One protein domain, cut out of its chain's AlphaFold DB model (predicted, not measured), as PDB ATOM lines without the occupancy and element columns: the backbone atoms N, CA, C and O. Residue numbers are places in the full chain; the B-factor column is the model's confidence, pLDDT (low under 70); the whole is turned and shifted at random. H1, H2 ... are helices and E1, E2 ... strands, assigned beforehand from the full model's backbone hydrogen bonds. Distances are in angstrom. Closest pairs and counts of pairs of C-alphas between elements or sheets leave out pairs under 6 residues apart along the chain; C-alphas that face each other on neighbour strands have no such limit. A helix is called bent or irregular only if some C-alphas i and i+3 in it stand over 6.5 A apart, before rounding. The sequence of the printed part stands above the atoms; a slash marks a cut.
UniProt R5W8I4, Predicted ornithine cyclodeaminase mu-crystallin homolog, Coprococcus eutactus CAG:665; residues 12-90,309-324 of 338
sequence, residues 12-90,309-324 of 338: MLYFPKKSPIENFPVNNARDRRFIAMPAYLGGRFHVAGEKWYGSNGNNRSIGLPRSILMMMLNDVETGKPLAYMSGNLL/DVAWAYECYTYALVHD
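What this domain is: This is residues 12 to 90 and 309 to 324 of the 338 residues of the protein "Predicted ornithine cyclodeaminase mu-crystallin homolog" of Coprococcus eutactus CAG:665 (UniProt R5W8I4). A long, twisted sheet of five strands has helix H2 crossing one of its faces, and residues 318 to 324 stick out beyond it. Away from H2, the long loop of residues 15 to 32 and the short helix H1 extend the sheet's other end. The 95 printed residues run E1, E2, E3, H1, E4, E5, H2; the sheet's order is E1, E2, E3, E4, E5, all antiparallel. The class is mixed, the whole loose, with a radius of gyration of the C-alphas of 16.4 A and spans of 49 by 28 by 19 A.

Where its parts are: E2, residues 33 to 41, is 25.4 A long; E3, residues 47 to 55, 25.8 A; E4, residues 67 to 75, 26.7 A. E1 is residues 12 to 14, from C-alpha 12 at (165.873, 140.634, 161.856); E5 is residues 81 to 86. H1 is residues 57 to 62, irregular, but only just: C-alphas 57 and 60 are 6.6 A apart. H2, residues 309 to 322, spans 20.1 A, to C-alpha 322 at (178.363, 172.586, 168.900).

How they stand to each other: E1, E2 and E3 form a meander, each strand the antiparallel neighbour of the one before. Within hydrogen-bond range are N 13 and O 34 at 2.8 A for E1 and E2, N 37 and O 51 at 2.9 A for E2 and E3, N 50 and O 72 at 3.0 A for E3 and E4, and N 71 and O 85 at 2.9 A for E4 and E5. H2 makes two layers with the sheet, a helix on one face, at a height over the sheet of 8.6 A. It runs across the strands, at 67 degrees to E3 on the local plane; its closest C-alphas to E3 are Val 310 and Gly 49, 5.5 A. H1 only grazes the sheet. Every O i to N i+4 pair is within range in H2; H1 has 0 of 2, but 2 of 3 O i to N i+3 pairs.

The domain as a whole: The farthest C-alphas, of Pro 20 and Val 322, are 52.4 A apart. Residues 91 to 308 are not printed; C-alphas 90 and 309 are 7.2 A apart across the cut. The link E1 to E2 is long. No printed residue is under 70 in pLDDT.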
ATOM      1  N   MET A  12     165.834 140.814 163.303       91.38
ATOM      2  CA  MET A  12     165.873 140.634 161.856       91.38
ATOM      3  C   MET A  12     164.482 140.343 161.287       91.38
ATOM      4  O   MET A  12     163.735 139.505 161.787       91.38
ATOM      5  N   LEU A  13     164.152 141.013 160.187       93.62
ATOM      6  CA  LEU A  13     162.994 140.720 159.354       93.62
ATOM      7  C   LEU A  13     163.483 140.134 158.032       93.62
ATOM      8  O   LEU A  13     164.110 140.819 157.214       93.62
ATOM      9  N   TYR A  14     163.157 138.863 157.824       91.25
ATOM     10  CA  TYR A  14     163.497 138.106 156.627       91.25
ATOM     11  C   TYR A  14     162.317 137.966 155.670       91.25
ATOM     12  O   TYR A  14     161.149 138.019 156.053       91.25
ATOM     13  N   PHE A  15     162.648 137.736 154.402       92.75
ATOM     14  CA  PHE A  15     161.679 137.391 153.371       92.75
ATOM     15  C   PHE A  15     161.724 135.886 153.070       92.75
ATOM     16  O   PHE A  15     162.801 135.287 153.097       92.75
ATOM     17  N   PRO A  16     160.592 135.251 152.733       92.88
ATOM     18  CA  PRO A  16     160.578 133.852 152.338       92.88
ATOM     19  C   PRO A  16     161.203 133.684 150.946       92.88
ATOM     20  O   PRO A  16     161.223 134.610 150.133       92.88
ATOM     21  N   LYS A  17     161.674 132.476 150.619       91.50
ATOM     22  CA  LYS A  17     162.193 132.167 149.270       91.50
ATOM     23  C   LYS A  17     161.099 132.242 148.191       91.50
ATOM     24  O   LYS A  17     161.391 132.546 147.039       91.50
ATOM     25  N   LYS A  18     159.847 131.956 148.560       94.25
ATOM     26  CA  LYS A  18     158.652 132.027 147.705       94.25
ATOM     27  C   LYS A  18     157.466 132.497 148.544       94.25
ATOM     28  O   LYS A  18     157.401 132.168 149.723       94.25
ATOM     29  N   SER A  19     156.527 133.222 147.942       95.31
ATOM     30  CA  SER A  19     155.273 133.614 148.592       95.31
ATOM     31  C   SER A  19     154.123 133.566 147.581       95.31
ATOM     32  O   SER A  19     154.326 133.998 146.445       95.31
ATOM     33  N   PRO A  20     152.941 133.043 147.955       95.06
ATOM     34  CA  PRO A  20     151.745 133.092 147.115       95.06
ATOM     35  C   PRO A  20     151.005 134.439 147.203       95.06
ATOM     36  O   PRO A  20     150.037 134.644 146.479       95.06
ATOM     37  N   ILE A  21     151.420 135.339 148.100       96.62
ATOM     38  CA  ILE A  21     150.794 136.651 148.286       96.62
ATOM     39  C   ILE A  21     151.293 137.597 147.188       96.62
ATOM     40  O   ILE A  21     152.501 137.750 146.987       96.62
ATOM     41  N   GLU A  22     150.365 138.248 146.489       95.19
ATOM     42  CA  GLU A  22     150.686 139.220 145.444       95.19
ATOM     43  C   GLU A  22     151.573 140.352 145.995       95.19
ATOM     44  O   GLU A  22     151.334 140.874 147.082       95.19
ATOM     45  N   ASN A  23     152.617 140.725 145.246       92.25
ATOM     46  CA  ASN A  23     153.598 141.756 145.614       92.25
ATOM     47  C   ASN A  23     154.383 141.499 146.913       92.25
ATOM     48  O   ASN A  23     155.076 142.395 147.403       92.25
ATOM     49  N   PHE A  24     154.342 140.281 147.461       93.88
ATOM     50  CA  PHE A  24     155.116 139.946 148.648       93.88
ATOM     51  C   PHE A  24     156.612 139.832 148.305       93.88
ATOM     52  O   PHE A  24     156.988 139.033 147.439       93.88
ATOM     53  N   PRO A  25     157.502 140.590 148.969       91.50
ATOM     54  CA  PRO A  25     158.924 140.523 148.666       91.50
ATOM     55  C   PRO A  25     159.514 139.150 149.027       91.50
ATOM     56  O   PRO A  25     159.219 138.599 150.082       91.50
ATOM     57  N   VAL A  26     160.382 138.609 148.167       93.56
ATOM     58  CA  VAL A  26     161.043 137.306 148.374       93.56
ATOM     59  C   VAL A  26     162.552 137.450 148.545       93.56
ATOM     60  O   VAL A  26     163.163 138.361 147.978       93.56
ATOM     61  N   ASN A  27     163.173 136.530 149.280       91.19
ATOM     62  CA  ASN A  27     164.622 136.467 149.463       91.19
ATOM     63  C   ASN A  27     165.315 135.905 148.208       91.19
ATOM     64  O   ASN A  27     165.657 134.728 148.128       91.19
ATOM     65  N   ASN A  28     165.465 136.759 147.194       89.00
ATOM     66  CA  ASN A  28     166.064 136.442 145.893       89.00
ATOM     67  C   ASN A  28     167.415 137.141 145.650       89.00
ATOM     68  O   ASN A  28     167.874 137.215 144.511       89.00
ATOM     69  N   ALA A  29     168.025 137.703 146.691       86.56
ATOM     70  CA  ALA A  29     169.296 138.411 146.613       86.56
ATOM     71  C   ALA A  29     170.089 138.203 147.901       86.56
ATOM     72  O   ALA A  29     169.504 137.963 148.953       86.56
ATOM     73  N   ARG A  30     171.418 138.347 147.829       79.94
ATOM     74  CA  ARG A  30     172.278 138.269 149.018       79.94
ATOM     75  C   ARG A  30     171.855 139.304 150.062       79.94
ATOM     76  O   ARG A  30     171.574 140.453 149.705       79.94
ATOM     77  N   ASP A  31     171.841 138.881 151.325       80.75
ATOM     78  CA  ASP A  31     171.530 139.701 152.499       80.75
ATOM     79  C   ASP A  31     170.233 140.505 152.368       80.75
ATOM     80  O   ASP A  31     170.192 141.676 152.759       80.75
ATOM     81  N   ARG A  32     169.187 139.927 151.761       90.88
ATOM     82  CA  ARG A  32     167.899 140.610 151.619       90.88
ATOM     83  C   ARG A  32     167.090 140.513 152.912       90.88
ATOM     84  O   ARG A  32     166.363 139.545 153.121       90.88
ATOM     85  N   ARG A  33     167.208 141.535 153.759       93.00
ATOM     86  CA  ARG A  33     166.584 141.611 155.090       93.00
ATOM     87  C   ARG A  33     166.418 143.052 155.563       93.00
ATOM     88  O   ARG A  33     167.029 143.960 154.995       93.00
ATOM     89  N   PHE A  34     165.641 143.243 156.621       96.38
ATOM     90  CA  PHE A  34     165.686 144.447 157.451       96.38
ATOM     91  C   PHE A  34     166.159 144.093 158.858       96.38
ATOM     92  O   PHE A  34     165.954 142.963 159.293       96.38
ATOM     93  N   ILE A  35     166.805 145.029 159.553       95.62
ATOM     94  CA  ILE A  35     167.258 144.822 160.933       95.62
ATOM     95  C   ILE A  35     166.995 146.084 161.758       95.62
ATOM     96  O   ILE A  35     167.400 147.180 161.356       95.62
ATOM     97  N   ALA A  36     166.354 145.898 162.916       96.94
ATOM     98  CA  ALA A  36     166.266 146.881 163.993       96.94
ATOM     99  C   ALA A  36     167.332 146.587 165.044       96.94
ATOM    100  O   ALA A  36     167.345 145.512 165.639       96.94
ATOM    101  N   MET A  37     168.215 147.547 165.295       97.06
ATOM    102  CA  MET A  37     169.302 147.428 166.268       97.06
ATOM    103  C   MET A  37     169.134 148.493 167.360       97.06
ATOM    104  O   MET A  37     169.799 149.531 167.302       97.06
ATOM    105  N   PRO A  38     168.221 148.290 168.331       97.19
ATOM    106  CA  PRO A  38     168.034 149.219 169.436       97.19
ATOM    107  C   PRO A  38     169.081 149.012 170.539       97.19
ATOM    108  O   PRO A  38     169.452 147.886 170.888       97.19
ATOM    109  N   ALA A  39     169.518 150.107 171.153       97.62
ATOM    110  CA  ALA A  39     170.284 150.079 172.391       97.62
ATOM    111  C   ALA A  39     170.018 151.303 173.264       97.62
ATOM    112  O   ALA A  39     169.775 152.406 172.787       97.62
ATOM    113  N   TYR A  40     170.166 151.089 174.568       96.62
ATOM    114  CA  TYR A  40     170.458 152.137 175.531       96.62
ATOM    115  C   TYR A  40     171.954 152.115 175.846       96.62
ATOM    116  O   TYR A  40     172.528 151.042 176.067       96.62
ATOM    117  N   LEU A  41     172.573 153.292 175.888       96.38
ATOM    118  CA  LEU A  41     173.945 153.466 176.343       96.38
ATOM    119  C   LEU A  41     173.978 154.411 177.546       96.38
ATOM    120  O   LEU A  41     173.623 155.584 177.445       96.38
ATOM    121  N   GLY A  42     174.406 153.881 178.691       95.81
ATOM    122  CA  GLY A  42     174.468 154.624 179.950       95.81
ATOM    123  C   GLY A  42     175.694 155.532 180.095       95.81
ATOM    124  O   GLY A  42     176.394 155.855 179.133       95.81
ATOM    125  N   GLY A  43     175.971 155.942 181.335       95.81
ATOM    126  CA  GLY A  43     177.099 156.821 181.657       95.81
ATOM    127  C   GLY A  43     176.944 158.204 181.024       95.81
ATOM    128  O   GLY A  43     175.852 158.757 181.012       95.81
ATOM    129  N   ARG A  44     178.034 158.759 180.477       95.81
ATOM    130  CA  ARG A  44     178.029 160.100 179.859       95.81
ATOM    131  C   ARG A  44     177.137 160.232 178.621       95.81
ATOM    132  O   ARG A  44     176.892 161.349 178.190       95.81
ATOM    133  N   PHE A  45     176.732 159.113 178.022       97.44
ATOM    134  CA  PHE A  45     175.882 159.113 176.836       97.44
ATOM    135  C   PHE A  45     174.416 159.280 177.229       97.44
ATOM    136  O   PHE A  45     173.750 160.151 176.684       97.44
ATOM    137  N   HIS A  46     173.953 158.464 178.187       97.06
ATOM    138  CA  HIS A  46     172.592 158.452 178.735       97.06
ATOM    139  C   HIS A  46     171.516 158.673 177.657       97.06
ATOM    140  O   HIS A  46     170.702 159.590 177.717       97.06
ATOM    141  N   VAL A  47     171.573 157.841 176.617       98.38
ATOM    142  CA  VAL A  47     170.789 158.014 175.393       98.38
ATOM    143  C   VAL A  47     170.322 156.656 174.882       98.38
ATOM    144  O   VAL A  47     171.052 155.659 174.963       98.38
ATOM    145  N   ALA A  48     169.098 156.609 174.367       98.31
ATOM    146  CA  ALA A  48     168.599 155.470 173.615       98.31
ATOM    147  C   ALA A  48     168.732 155.758 172.122       98.31
ATOM    148  O   ALA A  48     168.669 156.906 171.686       98.31
ATOM    149  N   GLY A  49     168.902 154.722 171.320       98.06
ATOM    150  CA  GLY A  49     168.886 154.876 169.880       98.06
ATOM    151  C   GLY A  49     168.643 153.573 169.157       98.06
ATOM    152  O   GLY A  49     168.704 152.489 169.738       98.06
ATOM    153  N   GLU A  50     168.370 153.706 167.869       97.75
ATOM    154  CA  GLU A  50     168.099 152.591 166.981       97.75
ATOM    155  C   GLU A  50     168.763 152.837 165.636       97.75
ATOM    156  O   GLU A  50     168.510 153.846 164.968       97.75
ATOM    157  N   LYS A  51     169.571 151.866 165.209       98.00
ATOM    158  CA  LYS A  51     169.947 151.748 163.807       98.00
ATOM    159  C   LYS A  51     168.936 150.842 163.116       98.00
ATOM    160  O   LYS A  51     168.855 149.655 163.419       98.00
ATOM    161  N   TRP A  52     168.209 151.404 162.161       97.56
ATOM    162  CA  TRP A  52     167.258 150.679 161.326       97.56
ATOM    163  C   TRP A  52     167.752 150.656 159.889       97.56
ATOM    164  O   TRP A  52     168.097 151.703 159.323       97.56
ATOM    165  N   TYR A  53     167.790 149.479 159.271       96.31
ATOM    166  CA  TYR A  53     168.239 149.395 157.887       96.31
ATOM    167  C   TYR A  53     167.671 148.235 157.099       96.31
ATOM    168  O   TYR A  53     167.445 147.147 157.618       96.31
ATOM    169  N   GLY A  54     167.515 148.483 155.801       95.38
ATOM    170  CA  GLY A  54     167.286 147.452 154.800       95.38
ATOM    171  C   GLY A  54     168.590 147.098 154.098       95.38
ATOM    172  O   GLY A  54     169.422 147.968 153.824       95.38
ATOM    173  N   SER A  55     168.757 145.825 153.772       92.44
ATOM    174  CA  SER A  55     169.833 145.310 152.936       92.44
ATOM    175  C   SER A  55     169.238 144.525 151.770       92.44
ATOM    176  O   SER A  55     168.235 143.833 151.927       92.44
ATOM    177  N   ASN A  56     169.806 144.691 150.578       92.19
ATOM    178  CA  ASN A  56     169.390 144.013 149.358       92.19
ATOM    179  C   ASN A  56     170.533 143.994 148.332       92.19
ATOM    180  O   ASN A  56     170.922 145.031 147.787       92.19
ATOM    181  N   GLY A  57     171.040 142.803 148.009       87.81
ATOM    182  CA  GLY A  57     172.068 142.615 146.981       87.81
ATOM    183  C   GLY A  57     171.710 143.194 145.604       87.81
ATOM    184  O   GLY A  57     172.608 143.640 144.888       87.81
ATOM    185  N   ASN A  58     170.420 143.272 145.261       90.38
ATOM    186  CA  ASN A  58     169.958 143.804 143.974       90.38
ATOM    187  C   ASN A  58     170.082 145.330 143.862       90.38
ATOM    188  O   ASN A  58     170.031 145.854 142.757       90.38
ATOM    189  N   ASN A  59     170.293 146.062 144.960       92.75
ATOM    190  CA  ASN A  59     170.387 147.526 144.915       92.75
ATOM    191  C   ASN A  59     171.533 148.029 144.022       92.75
ATOM    192  O   ASN A  59     171.430 149.092 143.410       92.75
ATOM    193  N   ARG A  60     172.616 147.250 143.899       86.50
ATOM    194  CA  ARG A  60     173.804 147.666 143.136       86.50
ATOM    195  C   ARG A  60     173.512 147.851 141.647       86.50
ATOM    196  O   ARG A  60     174.124 148.720 141.036       86.50
ATOM    197  N   SER A  61     172.592 147.074 141.068       90.31
ATOM    198  CA  SER A  61     172.255 147.179 139.639       90.31
ATOM    199  C   SER A  61     171.463 148.442 139.298       90.31
ATOM    200  O   SER A  61     171.438 148.843 138.140       90.31
ATOM    201  N   ILE A  62     170.866 149.093 140.301       94.06
ATOM    202  CA  ILE A  62     170.099 150.338 140.157       94.06
ATOM    203  C   ILE A  62     170.823 151.549 140.762       94.06
ATOM    204  O   ILE A  62     170.211 152.584 141.008       94.06
ATOM    205  N   GLY A  63     172.128 151.427 141.027       92.38
ATOM    206  CA  GLY A  63     172.956 152.526 141.533       92.38
ATOM    207  C   GLY A  63     172.807 152.823 143.029       92.38
ATOM    208  O   GLY A  63     173.352 153.819 143.501       92.38
ATOM    209  N   LEU A  64     172.115 151.970 143.792       93.31
ATOM    210  CA  LEU A  64     171.969 152.118 145.240       93.31
ATOM    211  C   LEU A  64     172.998 151.269 146.013       93.31
ATOM    212  O   LEU A  64     173.408 150.194 145.558       93.31
ATOM    213  N   PRO A  65     173.405 151.697 147.224       89.19
ATOM    214  CA  PRO A  65     174.163 150.845 148.133       89.19
ATOM    215  C   PRO A  65     173.385 149.569 148.487       89.19
ATOM    216  O   PRO A  65     172.158 149.591 148.596       89.19
ATOM    217  N   ARG A  66     174.105 148.462 148.737       88.44
ATOM    218  CA  ARG A  66     173.499 147.191 149.190       88.44
ATOM    219  C   ARG A  66     172.587 147.418 150.395       88.44
ATOM    220  O   ARG A  66     171.470 146.924 150.409       88.44
ATOM    221  N   SER A  67     173.066 148.166 151.381       91.19
ATOM    222  CA  SER A  67     172.312 148.476 152.592       91.19
ATOM    223  C   SER A  67     172.106 149.978 152.696       91.19
ATOM    224  O   SER A  67     173.035 150.738 152.423       91.19
ATOM    225  N   ILE A  68     170.911 150.402 153.094       94.81
ATOM    226  CA  ILE A  68     170.556 151.808 153.311       94.81
ATOM    227  C   ILE A  68     170.097 151.928 154.756       94.81
ATOM    228  O   ILE A  68     169.165 151.236 155.168       94.81
ATOM    229  N   LEU A  69     170.815 152.742 155.522       95.88
ATOM    230  CA  LEU A  69     170.723 152.772 156.975       95.88
ATOM    231  C   LEU A  69     170.231 154.134 157.442       95.88
ATOM    232  O   LEU A  69     170.685 155.166 156.941       95.88
ATOM    233  N   MET A  70     169.403 154.119 158.477       97.81
ATOM    234  CA  MET A  70     169.034 155.288 159.261       97.81
ATOM    235  C   MET A  70     169.383 155.046 160.726       97.81
ATOM    236  O   MET A  70     169.415 153.906 161.189       97.81
ATOM    237  N   MET A  71     169.677 156.127 161.437       98.19
ATOM    238  CA  MET A  71     169.981 156.106 162.861       98.19
ATOM    239  C   MET A  71     169.105 157.126 163.578       98.19
ATOM    240  O   MET A  71     169.038 158.285 163.160       98.19
ATOM    241  N   MET A  72     168.451 156.702 164.652       98.12
ATOM    242  CA  MET A  72     167.667 157.562 165.531       98.12
ATOM    243  C   MET A  72     168.302 157.615 166.919       98.12
ATOM    244  O   MET A  72     168.799 156.605 167.411       98.12
ATOM    245  N   LEU A  73     168.267 158.792 167.542       98.62
ATOM    246  CA  LEU A  73     168.573 158.982 168.959       98.62
ATOM    247  C   LEU A  73     167.347 159.525 169.685       98.62
ATOM    248  O   LEU A  73     166.634 160.375 169.144       98.62
ATOM    249  N   ASN A  74     167.160 159.101 170.928       98.50
ATOM    250  CA  ASN A  74     166.051 159.469 171.791       98.50
ATOM    251  C   ASN A  74     166.551 159.831 173.189       98.50
ATOM    252  O   ASN A  74     167.450 159.191 173.742       98.50
ATOM    253  N   ASP A  75     165.909 160.843 173.760       97.62
ATOM    254  CA  ASP A  75     165.992 161.154 175.178       97.62
ATOM    255  C   ASP A  75     165.365 160.007 175.974       97.62
ATOM    256  O   ASP A  75     164.252 159.571 175.663       97.62
ATOM    257  N   VAL A  76     166.086 159.492 176.965       97.06
ATOM    258  CA  VAL A  76     165.657 158.312 177.728       97.06
ATOM    259  C   VAL A  76     164.586 158.622 178.768       97.06
ATOM    260  O   VAL A  76     163.836 157.723 179.131       97.06
ATOM    261  N   GLU A  77     164.478 159.875 179.206       95.88
ATOM    262  CA  GLU A  77     163.533 160.293 180.241       95.88
ATOM    263  C   GLU A  77     162.178 160.652 179.627       95.88
ATOM    264  O   GLU A  77     161.125 160.266 180.133       95.88
ATOM    265  N   THR A  78     162.180 161.371 178.501       95.19
ATOM    266  CA  THR A  78     160.942 161.836 177.857       95.19
ATOM    267  C   THR A  78     160.548 161.024 176.625       95.19
ATOM    268  O   THR A  78     159.493 161.282 176.042       95.19
ATOM    269  N   GLY A  79     161.418 160.135 176.135       94.75
ATOM    270  CA  GLY A  79     161.241 159.404 174.873       94.75
ATOM    271  C   GLY A  79     161.345 160.274 173.613       94.75
ATOM    272  O   GLY A  79     161.122 159.795 172.497       94.75
ATOM    273  N   LYS A  80     161.666 161.567 173.753       94.56
ATOM    274  CA  LYS A  80     161.634 162.528 172.644       94.56
ATOM    275  C   LYS A  80     162.748 162.205 171.640       94.56
ATOM    276  O   LYS A  80     163.889 162.017 172.064       94.56
ATOM    277  N   PRO A  81     162.475 162.215 170.323       96.56
ATOM    278  CA  PRO A  81     163.531 162.076 169.329       96.56
ATOM    279  C   PRO A  81     164.486 163.277 169.396       96.56
ATOM    280  O   PRO A  81     164.063 164.435 169.341       96.56
ATOM    281  N   LEU A  82     165.777 162.985 169.512       97.69
ATOM    282  CA  LEU A  82     166.868 163.961 169.535       97.69
ATOM    283  C   LEU A  82     167.430 164.200 168.134       97.69
ATOM    284  O   LEU A  82     167.692 165.343 167.759       97.69
ATOM    285  N   ALA A  83     167.604 163.126 167.363       98.00
ATOM    286  CA  ALA A  83     168.194 163.178 166.034       98.00
ATOM    287  C   ALA A  83     167.679 162.049 165.142       98.00
ATOM    288  O   ALA A  83     167.394 160.947 165.609       98.00
ATOM    289  N   TYR A  84     167.631 162.330 163.840       97.56
ATOM    290  CA  TYR A  84     167.433 161.339 162.790       97.56
ATOM    291  C   TYR A  84     168.503 161.546 161.720       97.56
ATOM    292  O   TYR A  84     168.634 162.637 161.164       97.56
ATOM    293  N   MET A  85     169.320 160.523 161.488       97.25
ATOM    294  CA  MET A  85     170.607 160.640 160.805       97.25
ATOM    295  C   MET A  85     170.727 159.586 159.706       97.25
ATOM    296  O   MET A  85     170.230 158.468 159.843       97.25
ATOM    297  N   SER A  86     171.449 159.910 158.631       96.00
ATOM    298  CA  SER A  86     171.903 158.882 157.688       96.00
ATOM    299  C   SER A  86     172.901 157.949 158.383       96.00
ATOM    300  O   SER A  86     173.863 158.408 159.000       96.00
ATOM    301  N   GLY A  87     172.686 156.638 158.280       95.88
ATOM    302  CA  GLY A  87     173.437 155.633 159.037       95.88
ATOM    303  C   GLY A  87     174.574 154.951 158.272       95.88
ATOM    304  O   GLY A  87     175.370 154.244 158.882       95.88
ATOM    305  N   ASN A  88     174.683 155.122 156.949       94.12
ATOM    306  CA  ASN A  88     175.657 154.376 156.137       94.12
ATOM    307  C   ASN A  88     177.110 154.673 156.529       94.12
ATOM    308  O   ASN A  88     177.885 153.748 156.779       94.12
ATOM    309  N   LEU A  89     177.477 155.958 156.588       93.31
ATOM    310  CA  LEU A  89     178.819 156.376 156.997       93.31
ATOM    311  C   LEU A  89     179.065 156.055 158.475       93.31
ATOM    312  O   LEU A  89     180.125 155.542 158.813       93.31
ATOM    313  N   LEU A  90     178.069 156.309 159.326       95.12
ATOM    314  CA  LEU A  90     178.110 156.031 160.760       95.12
ATOM    315  C   LEU A  90     178.441 154.559 161.031       95.12
ATOM    316  O   LEU A  90     179.437 154.269 161.689       95.12
ATOM    317  N   ASP A 309     176.827 151.809 167.615       97.44
ATOM    318  CA  ASP A 309     176.064 152.717 166.760       97.44
ATOM    319  C   ASP A 309     175.519 153.893 167.574       97.44
ATOM    320  O   ASP A 309     175.682 155.043 167.171       97.44
ATOM    321  N   VAL A 310     174.933 153.620 168.744       98.12
ATOM    322  CA  VAL A 310     174.419 154.648 169.664       98.12
ATOM    323  C   VAL A 310     175.540 155.558 170.166       98.12
ATOM    324  O   VAL A 310     175.383 156.779 170.130       98.12
ATOM    325  N   ALA A 311     176.681 154.993 170.576       97.50
ATOM    326  CA  ALA A 311     177.836 155.774 171.010       97.50
ATOM    327  C   ALA A 311     178.294 156.733 169.908       97.50
ATOM    328  O   ALA A 311     178.422 157.935 170.137       97.50
ATOM    329  N   TRP A 312     178.509 156.214 168.697       97.50
ATOM    330  CA  TRP A 312     179.038 157.014 167.599       97.50
ATOM    331  C   TRP A 312     178.027 158.040 167.076       97.50
ATOM    332  O   TRP A 312     178.391 159.180 166.790       97.50
ATOM    333  N   ALA A 313     176.743 157.678 167.027       98.19
ATOM    334  CA  ALA A 313     175.662 158.608 166.718       98.19
ATOM    335  C   ALA A 313     175.634 159.787 167.692       98.19
ATOM    336  O   ALA A 313     175.498 160.931 167.260       98.19
ATOM    337  N   TYR A 314     175.780 159.514 168.990       98.12
ATOM    338  CA  TYR A 314     175.782 160.543 170.023       98.12
ATOM    339  C   TYR A 314     176.963 161.509 169.866       98.12
ATOM    340  O   TYR A 314     176.773 162.722 169.943       98.12
ATOM    341  N   GLU A 315     178.164 161.007 169.569       97.88
ATOM    342  CA  GLU A 315     179.323 161.863 169.271       97.88
ATOM    343  C   GLU A 315     179.070 162.750 168.045       97.88
ATOM    344  O   GLU A 315     179.283 163.960 168.083       97.88
ATOM    345  N   CYS A 316     178.550 162.180 166.953       97.81
ATOM    346  CA  CYS A 316     178.209 162.956 165.762       97.81
ATOM    347  C   CYS A 316     177.122 164.006 166.041       97.81
ATOM    348  O   CYS A 316     177.210 165.129 165.545       97.81
ATOM    349  N   TYR A 317     176.103 163.657 166.826       97.94
ATOM    350  CA  TYR A 317     175.019 164.556 167.209       97.94
ATOM    351  C   TYR A 317     175.518 165.718 168.073       97.94
ATOM    352  O   TYR A 317     175.239 166.876 167.767       97.94
ATOM    353  N   THR A 318     176.287 165.429 169.120       97.56
ATOM    354  CA  THR A 318     176.836 166.458 170.015       97.56
ATOM    355  C   THR A 318     177.803 167.384 169.283       97.56
ATOM    356  O   THR A 318     177.705 168.602 169.431       97.56
ATOM    357  N   TYR A 319     178.656 166.838 168.413       97.94
ATOM    358  CA  TYR A 319     179.492 167.639 167.522       97.94
ATOM    359  C   TYR A 319     178.642 168.555 166.630       97.94
ATOM    360  O   TYR A 319     178.897 169.754 166.536       97.94
ATOM    361  N   ALA A 320     177.588 168.020 166.011       98.06
ATOM    362  CA  ALA A 320     176.705 168.802 165.153       98.06
ATOM    363  C   ALA A 320     176.017 169.954 165.907       98.06
ATOM    364  O   ALA A 320     175.920 171.051 165.364       98.06
ATOM    365  N   LEU A 321     175.616 169.750 167.168       97.44
ATOM    366  CA  LEU A 321     175.054 170.812 168.009       97.44
ATOM    367  C   LEU A 321     176.055 171.939 168.292       97.44
ATOM    368  O   LEU A 321     175.687 173.108 168.215       97.44
ATOM    369  N   VAL A 322     177.306 171.598 168.612       98.12
ATOM    370  CA  VAL A 322     178.363 172.586 168.900       98.12
ATOM    371  C   VAL A 322     178.711 173.412 167.659       98.12
ATOM    372  O   VAL A 322     179.052 174.587 167.776       98.12
ATOM    373  N   HIS A 323     178.602 172.813 166.474       98.25
ATOM    374  CA  HIS A 323     178.996 173.421 165.203       98.25
ATOM    375  C   HIS A 323     177.828 173.942 164.350       98.25
ATOM    376  O   HIS A 323     178.056 174.323 163.205       98.25
ATOM    377  N   ASP A 324     176.603 173.963 164.886       97.25
ATOM    378  CA  ASP A 324     175.376 174.371 164.176       97.25
ATOM    379  C   ASP A 324     175.177 173.639 162.829       97.25
ATOM    380  O   ASP A 324     174.832 174.219 161.800       97.25
TER     381      ASP A 324